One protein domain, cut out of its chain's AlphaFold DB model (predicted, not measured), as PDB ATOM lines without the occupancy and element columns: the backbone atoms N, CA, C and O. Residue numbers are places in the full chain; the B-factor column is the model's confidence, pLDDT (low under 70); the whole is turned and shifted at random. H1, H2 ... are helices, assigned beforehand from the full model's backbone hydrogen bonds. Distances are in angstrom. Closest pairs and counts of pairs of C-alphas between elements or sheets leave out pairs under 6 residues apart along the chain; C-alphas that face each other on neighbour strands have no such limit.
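What this domain is: This is residues 2 to 29 and 38 to 74 of the 265 residues of the protein "Hypothetical protein" of Rotaria sp. Silwood2 (UniProt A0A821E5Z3). The model is a loose, open V: the long helix H4 makes one arm, and H3, continued outward by the two short helices H2 and H1, makes the other. The arms meet where the later part of H3 packs on the earlier part of H4, and a tail of residues 63 to 74 with no named element loops back from the far end of H4. The printed part has 65 residues, with four named helices in the order H1, H2, H3, H4 and no named strand; its class is all helix. It is loose, with a radius of gyration of the C-alphas of 15.6 A, and its outline is flat, spanning 42 by 39 by 21 A.

Where its parts are: Start at Lys 2 and go on to C-alpha 5 at (121.915, 175.195, 156.892), where H1, residues 5 to 8, begins. After Asn 9 you reach H2, residues 10 to 13, and after Ser 14 you reach H3, residues 15 to 27. H3 measures 18.6 A from first to last C-alpha and ends at C-alpha 27, at (110.393, 161.399, 129.447). Beyond the cut, find C-alpha 40 at (102.294, 175.098, 130.831); from there H4, residues 40 to 62, runs 32.5 A to C-alpha 62 at (110.716, 154.324, 154.346).

How they stand to each other: Look first at Ala 25 and Arg 46, whose C-alphas, 5.8 A apart, are the closest of H3 and H4. These two helices touch, H3 with residues 21 to 25 alone and H4 with residues 43 to 50 alone. Their lines stand about perpendicular, at 84 degrees, and their centres are 12.8 A apart. Going outward from H3, you find that H2 and H3 meet only through their link, as do H1 and H2; both links are tight, with 1 residue each. H1 is apart from H3 and H4, and H2 is apart from H4. In the backbones of H3 and H4 every O i to N i+4 pair is within hydrogen-bond range, while H1 and H2, with 4 residues each, are too short for such a pair; each has its 1 O i to N i+3 pair within range.

The domain as a whole: The two C-alphas farthest apart are those of Lys 2 and Asp 67, at 44.0 A. Residues 2 to 20 and 62 to 67 stand free; the body without them has 40 residues and spans 35 by 18 by 12 A. Residues 30 to 37 are not printed, and C-alphas 29 and 38 are 9.7 A apart across this cut, which lies in the link from H3 to H4. The mean pLDDT of the printed part is 75.4; look for values under 70 at residues 2 to 3, 5 to 9, 12 and 60 to 74.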
ATOM      1  N   LYS A   2     123.681 184.013 161.328       68.00
ATOM      2  CA  LYS A   2     124.053 182.737 160.692       68.00
ATOM      3  C   LYS A   2     122.947 182.366 159.706       68.00
ATOM      4  O   LYS A   2     121.777 182.431 160.075       68.00
ATOM      5  N   LEU A   3     123.318 182.086 158.460       69.69
ATOM      6  CA  LEU A   3     122.385 181.599 157.448       69.69
ATOM      7  C   LEU A   3     121.906 180.189 157.842       69.69
ATOM      8  O   LEU A   3     122.691 179.440 158.432       69.69
ATOM      9  N   PRO A   4     120.637 179.844 157.570       77.69
ATOM     10  CA  PRO A   4     120.119 178.503 157.809       77.69
ATOM     11  C   PRO A   4     120.920 177.459 157.005       77.69
ATOM     12  O   PRO A   4     121.406 177.781 155.918       77.69
ATOM     13  N   PRO A   5     121.093 176.229 157.523       69.12
ATOM     14  CA  PRO A   5     121.915 175.195 156.892       69.12
ATOM     15  C   PRO A   5     121.417 174.816 155.490       69.12
ATOM     16  O   PRO A   5     122.220 174.470 154.629       69.12
ATOM     17  N   GLU A   6     120.122 174.974 155.209       67.44
ATOM     18  CA  GLU A   6     119.560 174.781 153.870       67.44
ATOM     19  C   GLU A   6     120.089 175.812 152.858       67.44
ATOM     20  O   GLU A   6     120.244 175.499 151.679       67.44
ATOM     21  N   ALA A   7     120.431 177.026 153.308       64.81
ATOM     22  CA  ALA A   7     120.996 178.077 152.462       64.81
ATOM     23  C   ALA A   7     122.489 177.869 152.144       64.81
ATOM     24  O   ALA A   7     123.034 178.591 151.313       64.81
ATOM     25  N   MET A   8     123.154 176.892 152.778       68.06
ATOM     26  CA  MET A   8     124.519 176.494 152.411       68.06
ATOM     27  C   MET A   8     124.557 175.503 151.243       68.06
ATOM     28  O   MET A   8     125.621 175.282 150.670       68.06
ATOM     29  N   ASN A   9     123.421 174.914 150.861       69.50
ATOM     30  CA  ASN A   9     123.378 173.983 149.743       69.50
ATOM     31  C   ASN A   9     123.198 174.743 148.420       69.50
ATOM     32  O   ASN A   9     122.089 174.901 147.910       69.50
ATOM     33  N   ILE A  10     124.318 175.216 147.870       71.88
ATOM     34  CA  ILE A  10     124.386 175.988 146.617       71.88
ATOM     35  C   ILE A  10     123.725 175.229 145.451       71.88
ATOM     36  O   ILE A  10     123.126 175.845 144.571       71.88
ATOM     37  N   TYR A  11     123.735 173.893 145.481       71.00
ATOM     38  CA  TYR A  11     123.130 173.057 144.442       71.00
ATOM     39  C   TYR A  11     121.608 173.211 144.346       71.00
ATOM     40  O   TYR A  11     121.056 173.083 143.253       71.00
ATOM     41  N   LEU A  12     120.928 173.572 145.442       67.50
ATOM     42  CA  LEU A  12     119.485 173.852 145.434       67.50
ATOM     43  C   LEU A  12     119.129 175.147 144.691       67.50
ATOM     44  O   LEU A  12     117.987 175.311 144.267       67.50
ATOM     45  N   PHE A  13     120.095 176.049 144.512       72.12
ATOM     46  CA  PHE A  13     119.921 177.312 143.789       72.12
ATOM     47  C   PHE A  13     120.387 177.234 142.331       72.12
ATOM     48  O   PHE A  13     120.348 178.234 141.615       72.12
ATOM     49  N   SER A  14     120.817 176.055 141.877       80.44
ATOM     50  CA  SER A  14     121.209 175.833 140.489       80.44
ATOM     51  C   SER A  14     119.989 175.622 139.585       80.44
ATOM     52  O   SER A  14     118.995 174.996 139.968       80.44
ATOM     53  N   SER A  15     120.086 176.089 138.338       81.06
ATOM     54  CA  SER A  15     119.094 175.819 137.287       81.06
ATOM     55  C   SER A  15     118.974 174.328 136.945       81.06
ATOM     56  O   SER A  15     117.958 173.912 136.389       81.06
ATOM     57  N   GLN A  16     119.962 173.515 137.329       81.06
ATOM     58  CA  GLN A  16     120.019 172.085 137.030       81.06
ATOM     59  C   GLN A  16     118.836 171.306 137.608       81.06
ATOM     60  O   GLN A  16     118.287 170.419 136.956       81.06
ATOM     61  N   THR A  17     118.360 171.681 138.797       77.69
ATOM     62  CA  THR A  17     117.177 171.042 139.397       77.69
ATOM     63  C   THR A  17     115.915 171.318 138.569       77.69
ATOM     64  O   THR A  17     115.076 170.433 138.377       77.69
ATOM     65  N   CYS A  18     115.790 172.535 138.032       81.38
ATOM     66  CA  CYS A  18     114.694 172.905 137.143       81.38
ATOM     67  C   CYS A  18     114.782 172.130 135.823       81.38
ATOM     68  O   CYS A  18     113.785 171.558 135.385       81.38
ATOM     69  N   GLU A  19     115.968 172.052 135.215       82.94
ATOM     70  CA  GLU A  19     116.187 171.293 133.981       82.94
ATOM     71  C   GLU A  19     115.868 169.800 134.156       82.94
ATOM     72  O   GLU A  19     115.169 169.212 133.325       82.94
ATOM     73  N   GLY A  20     116.286 169.200 135.274       82.88
ATOM     74  CA  GLY A  20     115.971 167.813 135.618       82.88
ATOM     75  C   GLY A  20     114.464 167.538 135.684       82.88
ATOM     76  O   GLY A  20     113.992 166.503 135.198       82.88
ATOM     77  N   MET A  21     113.678 168.490 136.196       84.06
ATOM     78  CA  MET A  21     112.213 168.407 136.186       84.06
ATOM     79  C   MET A  21     111.648 168.458 134.758       84.06
ATOM     80  O   MET A  21     110.752 167.682 134.424       84.06
ATOM     81  N   PHE A  22     112.177 169.324 133.887       84.69
ATOM     82  CA  PHE A  22     111.761 169.386 132.481       84.69
ATOM     83  C   PHE A  22     112.111 168.111 131.714       84.69
ATOM     84  O   PHE A  22     111.272 167.604 130.968       84.69
ATOM     85  N   ARG A  23     113.312 167.559 131.923       84.19
ATOM     86  CA  ARG A  23     113.726 166.265 131.360       84.19
ATOM     87  C   ARG A  23     112.775 165.149 131.791       84.19
ATOM     88  O   ARG A  23     112.250 164.439 130.938       84.19
ATOM     89  N   SER A  24     112.462 165.079 133.084       85.56
ATOM     90  CA  SER A  24     111.521 164.094 133.638       85.56
ATOM     91  C   SER A  24     110.101 164.264 133.083       85.56
ATOM     92  O   SER A  24     109.413 163.295 132.770       85.56
ATOM     93  N   ALA A  25     109.640 165.504 132.903       85.06
ATOM     94  CA  ALA A  25     108.335 165.777 132.303       85.06
ATOM     95  C   ALA A  25     108.288 165.428 130.802       85.06
ATOM     96  O   ALA A  25     107.225 165.052 130.296       85.06
ATOM     97  N   ARG A  26     109.414 165.530 130.081       80.75
ATOM     98  CA  ARG A  26     109.544 165.082 128.683       80.75
ATOM     99  C   ARG A  26     109.565 163.560 128.579       80.75
ATOM    100  O   ARG A  26     108.842 163.023 127.747       80.75
ATOM    101  N   SER A  27     110.302 162.868 129.449       81.12
ATOM    102  CA  SER A  27     110.393 161.399 129.447       81.12
ATOM    103  C   SER A  27     109.081 160.702 129.827       81.12
ATOM    104  O   SER A  27     108.913 159.514 129.574       81.12
ATOM    105  N   MET A  28     108.129 161.432 130.414       78.88
ATOM    106  CA  MET A  28     106.763 160.950 130.626       78.88
ATOM    107  C   MET A  28     105.926 160.842 129.341       78.88
ATOM    108  O   MET A  28     104.857 160.226 129.376       78.88
ATOM    109  N   SER A  29     106.342 161.462 128.232       71.69
ATOM    110  CA  SER A  29     105.687 161.253 126.937       71.69
ATOM    111  C   SER A  29     105.916 159.797 126.501       71.69
ATOM    112  O   SER A  29     107.042 159.315 126.493       71.69
ATOM    113  N   PHE A  38     105.264 170.775 125.480       76.50
ATOM    114  CA  PHE A  38     104.017 170.774 126.231       76.50
ATOM    115  C   PHE A  38     103.617 172.193 126.629       76.50
ATOM    116  O   PHE A  38     104.464 173.056 126.851       76.50
ATOM    117  N   SER A  39     102.308 172.438 126.719       81.50
ATOM    118  CA  SER A  39     101.807 173.687 127.295       81.50
ATOM    119  C   SER A  39     102.145 173.748 128.787       81.50
ATOM    120  O   SER A  39     102.409 172.727 129.425       81.50
ATOM    121  N   ILE A  40     102.078 174.937 129.384       80.56
ATOM    122  CA  ILE A  40     102.294 175.098 130.831       80.56
ATOM    123  C   ILE A  40     101.299 174.241 131.631       80.56
ATOM    124  O   ILE A  40     101.660 173.646 132.643       80.56
ATOM    125  N   GLN A  41     100.056 174.106 131.162       81.00
ATOM    126  CA  GLN A  41      99.062 173.241 131.799       81.00
ATOM    127  C   GLN A  41      99.470 171.762 131.746       81.00
ATOM    128  O   GLN A  41      99.386 171.052 132.750       81.00
ATOM    129  N   GLU A  42      99.935 171.293 130.588       79.69
ATOM    130  CA  GLU A  42     100.434 169.930 130.423       79.69
ATOM    131  C   GLU A  42     101.667 169.691 131.303       79.69
ATOM    132  O   GLU A  42     101.722 168.666 131.983       79.69
ATOM    133  N   PHE A  43     102.591 170.655 131.386       86.44
ATOM    134  CA  PHE A  43     103.727 170.602 132.306       86.44
ATOM    135  C   PHE A  43     103.275 170.455 133.759       86.44
ATOM    136  O   PHE A  43     103.711 169.531 134.437       86.44
ATOM    137  N   LEU A  44     102.362 171.310 134.229       86.12
ATOM    138  CA  LEU A  44     101.863 171.266 135.606       86.12
ATOM    139  C   LEU A  44     101.177 169.932 135.919       86.12
ATOM    140  O   LEU A  44     101.408 169.356 136.981       86.12
ATOM    141  N   SER A  45     100.393 169.396 134.981       84.75
ATOM    142  CA  SER A  45      99.760 168.083 135.146       84.75
ATOM    143  C   SER A  45     100.787 166.947 135.247       84.75
ATOM    144  O   SER A  45     100.613 166.008 136.025       84.75
ATOM    145  N   ARG A  46     101.886 167.031 134.488       86.31
ATOM    146  CA  ARG A  46     102.988 166.061 134.526       86.31
ATOM    147  C   ARG A  46     103.811 166.212 135.802       86.31
ATOM    148  O   ARG A  46     104.102 165.209 136.440       86.31
ATOM    149  N   ALA A  47     104.091 167.437 136.239       86.44
ATOM    150  CA  ALA A  47     104.781 167.717 137.496       86.44
ATOM    151  C   ALA A  47     104.002 167.183 138.711       86.44
ATOM    152  O   ALA A  47     104.590 166.583 139.608       86.44
ATOM    153  N   GLN A  48     102.671 167.315 138.717       87.19
ATOM    154  CA  GLN A  48     101.817 166.708 139.746       87.19
ATOM    155  C   GLN A  48     101.923 165.177 139.753       87.19
ATOM    156  O   GLN A  48     102.054 164.571 140.816       87.19
ATOM    157  N   LYS A  49     101.917 164.545 138.573       87.44
ATOM    158  CA  LYS A  49     102.108 163.091 138.444       87.44
ATOM    159  C   LYS A  49     103.493 162.651 138.925       87.44
ATOM    160  O   LYS A  49     103.579 161.674 139.661       87.44
ATOM    161  N   LEU A  50     104.551 163.381 138.564       87.56
ATOM    162  CA  LEU A  50     105.912 163.131 139.051       87.56
ATOM    163  C   LEU A  50     105.984 163.258 140.572       87.56
ATOM    164  O   LEU A  50     106.543 162.385 141.225       87.56
ATOM    165  N   SER A  51     105.373 164.293 141.152       88.00
ATOM    166  CA  SER A  51     105.322 164.482 142.605       88.00
ATOM    167  C   SER A  51     104.643 163.309 143.315       88.00
ATOM    168  O   SER A  51     105.171 162.806 144.308       88.00
ATOM    169  N   LEU A  52     103.519 162.817 142.783       86.00
ATOM    170  CA  LEU A  52     102.846 161.634 143.318       86.00
ATOM    171  C   LEU A  52     103.723 160.380 143.198       86.00
ATOM    172  O   LEU A  52     103.823 159.610 144.148       86.00
ATOM    173  N   LEU A  53     104.391 160.194 142.057       84.62
ATOM    174  CA  LEU A  53     105.296 159.068 141.831       84.62
ATOM    175  C   LEU A  53     106.482 159.103 142.800       84.62
ATOM    176  O   LEU A  53     106.820 158.079 143.389       84.62
ATOM    177  N   HIS A  54     107.065 160.280 143.026       83.56
ATOM    178  CA  HIS A  54     108.106 160.473 144.029       83.56
ATOM    179  C   HIS A  54     107.606 160.155 145.433       83.56
ATOM    180  O   HIS A  54     108.311 159.466 146.159       83.56
ATOM    181  N   LYS A  55     106.393 160.589 145.791       83.44
ATOM    182  CA  LYS A  55     105.784 160.276 147.087       83.44
ATOM    183  C   LYS A  55     105.616 158.769 147.287       83.44
ATOM    184  O   LYS A  55     105.987 158.260 148.333       83.44
ATOM    185  N   ILE A  56     105.108 158.055 146.282       80.69
ATOM    186  CA  ILE A  56     104.952 156.594 146.344       80.69
ATOM    187  C   ILE A  56     106.324 155.917 146.449       80.69
ATOM    188  O   ILE A  56     106.511 155.009 147.256       80.69
ATOM    189  N   LYS A  57     107.306 156.377 145.662       77.12
ATOM    190  CA  LYS A  57     108.671 155.841 145.689       77.12
ATOM    191  C   LYS A  57     109.313 156.021 147.066       77.12
ATOM    192  O   LYS A  57     109.851 155.055 147.595       77.12
ATOM    193  N   THR A  58     109.233 157.209 147.663       74.25
ATOM    194  CA  THR A  58     109.803 157.457 148.994       74.25
ATOM    195  C   THR A  58     109.041 156.705 150.078       74.25
ATOM    196  O   THR A  58     109.662 156.073 150.924       74.25
ATOM    197  N   GLU A  59     107.710 156.675 150.030       72.69
ATOM    198  CA  GLU A  59     106.891 155.909 150.975       72.69
ATOM    199  C   GLU A  59     107.251 154.416 150.953       72.69
ATOM    200  O   GLU A  59     107.396 153.813 152.015       72.69
ATOM    201  N   SER A  60     107.523 153.839 149.776       64.62
ATOM    202  CA  SER A  60     107.994 152.450 149.651       64.62
ATOM    203  C   SER A  60     109.404 152.202 150.207       64.62
ATOM    204  O   SER A  60     109.727 151.077 150.571       64.62
ATOM    205  N   GLU A  61     110.257 153.229 150.280       65.88
ATOM    206  CA  GLU A  61     111.628 153.115 150.803       65.88
ATOM    207  C   GLU A  61     111.693 153.290 152.324       65.88
ATOM    208  O   GLU A  61     112.579 152.724 152.964       65.88
ATOM    209  N   PHE A  62     110.748 154.034 152.909       63.12
ATOM    210  CA  PHE A  62     110.716 154.324 154.346       63.12
ATOM    211  C   PHE A  62     109.673 153.514 155.135       63.12
ATOM    212  O   PHE A  62     109.767 153.454 156.361       63.12
ATOM    213  N   SER A  63     108.696 152.869 154.486       59.22
ATOM    214  CA  SER A  63     107.721 152.011 155.174       59.22
ATOM    215  C   SER A  63     108.276 150.597 155.386       59.22
ATOM    216  O   SER A  63     108.304 149.759 154.494       59.22
ATOM    217  N   SER A  64     108.710 150.302 156.615       56.69
ATOM    218  CA  SER A  64     109.187 148.971 157.041       56.69
ATOM    219  C   SER A  64     108.058 147.957 157.299       56.69
ATOM    220  O   SER A  64     108.249 146.973 158.011       56.69
ATOM    221  N   THR A  65     106.857 148.206 156.782       58.72
ATOM    222  CA  THR A  65     105.694 147.330 156.956       58.72
ATOM    223  C   THR A  65     105.659 146.282 155.849       58.72
ATOM    224  O   THR A  65     105.746 146.631 154.675       58.72
ATOM    225  N   ASN A  66     105.475 145.009 156.214       58.91
ATOM    226  CA  ASN A  66     105.475 143.855 155.298       58.91
ATOM    227  C   ASN A  66     104.426 143.912 154.159       58.91
ATOM    228  O   ASN A  66     104.517 143.104 153.241       58.91
ATOM    229  N   ASP A  67     103.492 144.872 154.185       60.25
ATOM    230  CA  ASP A  67     102.450 145.094 153.166       60.25
ATOM    231  C   ASP A  67     102.688 146.347 152.287       60.25
ATOM    232  O   ASP A  67     101.760 146.891 151.688       60.25
ATOM    233  N   ALA A  68     103.922 146.854 152.202       64.38
ATOM    234  CA  ALA A  68     104.226 148.028 151.382       64.38
ATOM    235  C   ALA A  68     104.187 147.722 149.869       64.38
ATOM    236  O   ALA A  68     104.703 146.710 149.390       64.38
ATOM    237  N   LEU A  69     103.615 148.647 149.089       62.22
ATOM    238  CA  LEU A  69     103.661 148.624 147.625       62.22
ATOM    239  C   LEU A  69     105.117 148.753 147.149       62.22
ATOM    240  O   LEU A  69     105.718 149.823 147.238       62.22
ATOM    241  N   ILE A  70     105.682 147.666 146.618       67.44
ATOM    242  CA  ILE A  70     107.046 147.657 146.077       67.44
ATOM    243  C   ILE A  70     107.034 148.322 144.701       67.44
ATOM    244  O   ILE A  70     106.512 147.770 143.731       67.44
ATOM    245  N   PHE A  71     107.635 149.507 144.600       64.06
ATOM    246  CA  PHE A  71     107.812 150.163 143.312       64.06
ATOM    247  C   PHE A  71     108.814 149.365 142.453       64.06
ATOM    248  O   PHE A  71     109.915 149.078 142.937       64.06
ATOM    249  N   PRO A  72     108.497 149.008 141.192       66.69
ATOM    250  CA  PRO A  72     109.426 148.285 140.329       66.69
ATOM    251  C   PRO A  72     110.715 149.089 140.125       66.69
ATOM    252  O   PRO A  72     110.713 150.153 139.502       66.69
ATOM    253  N   LYS A  73     111.830 148.593 140.665       66.69
ATOM    254  CA  LYS A  73     113.157 149.185 140.464       66.69
ATOM    255  C   LYS A  73     113.811 148.520 139.261       66.69
ATOM    256  O   LYS A  73     113.884 147.296 139.181       66.69
ATOM    257  N   HIS A  74     114.304 149.325 138.324       62.88
ATOM    258  CA  HIS A  74     115.110 148.809 137.225       62.88
ATOM    259  C   HIS A  74     116.391 148.179 137.799       62.88
ATOM    260  O   HIS A  74     117.063 148.796 138.626       62.88
TER     261      HIS A  74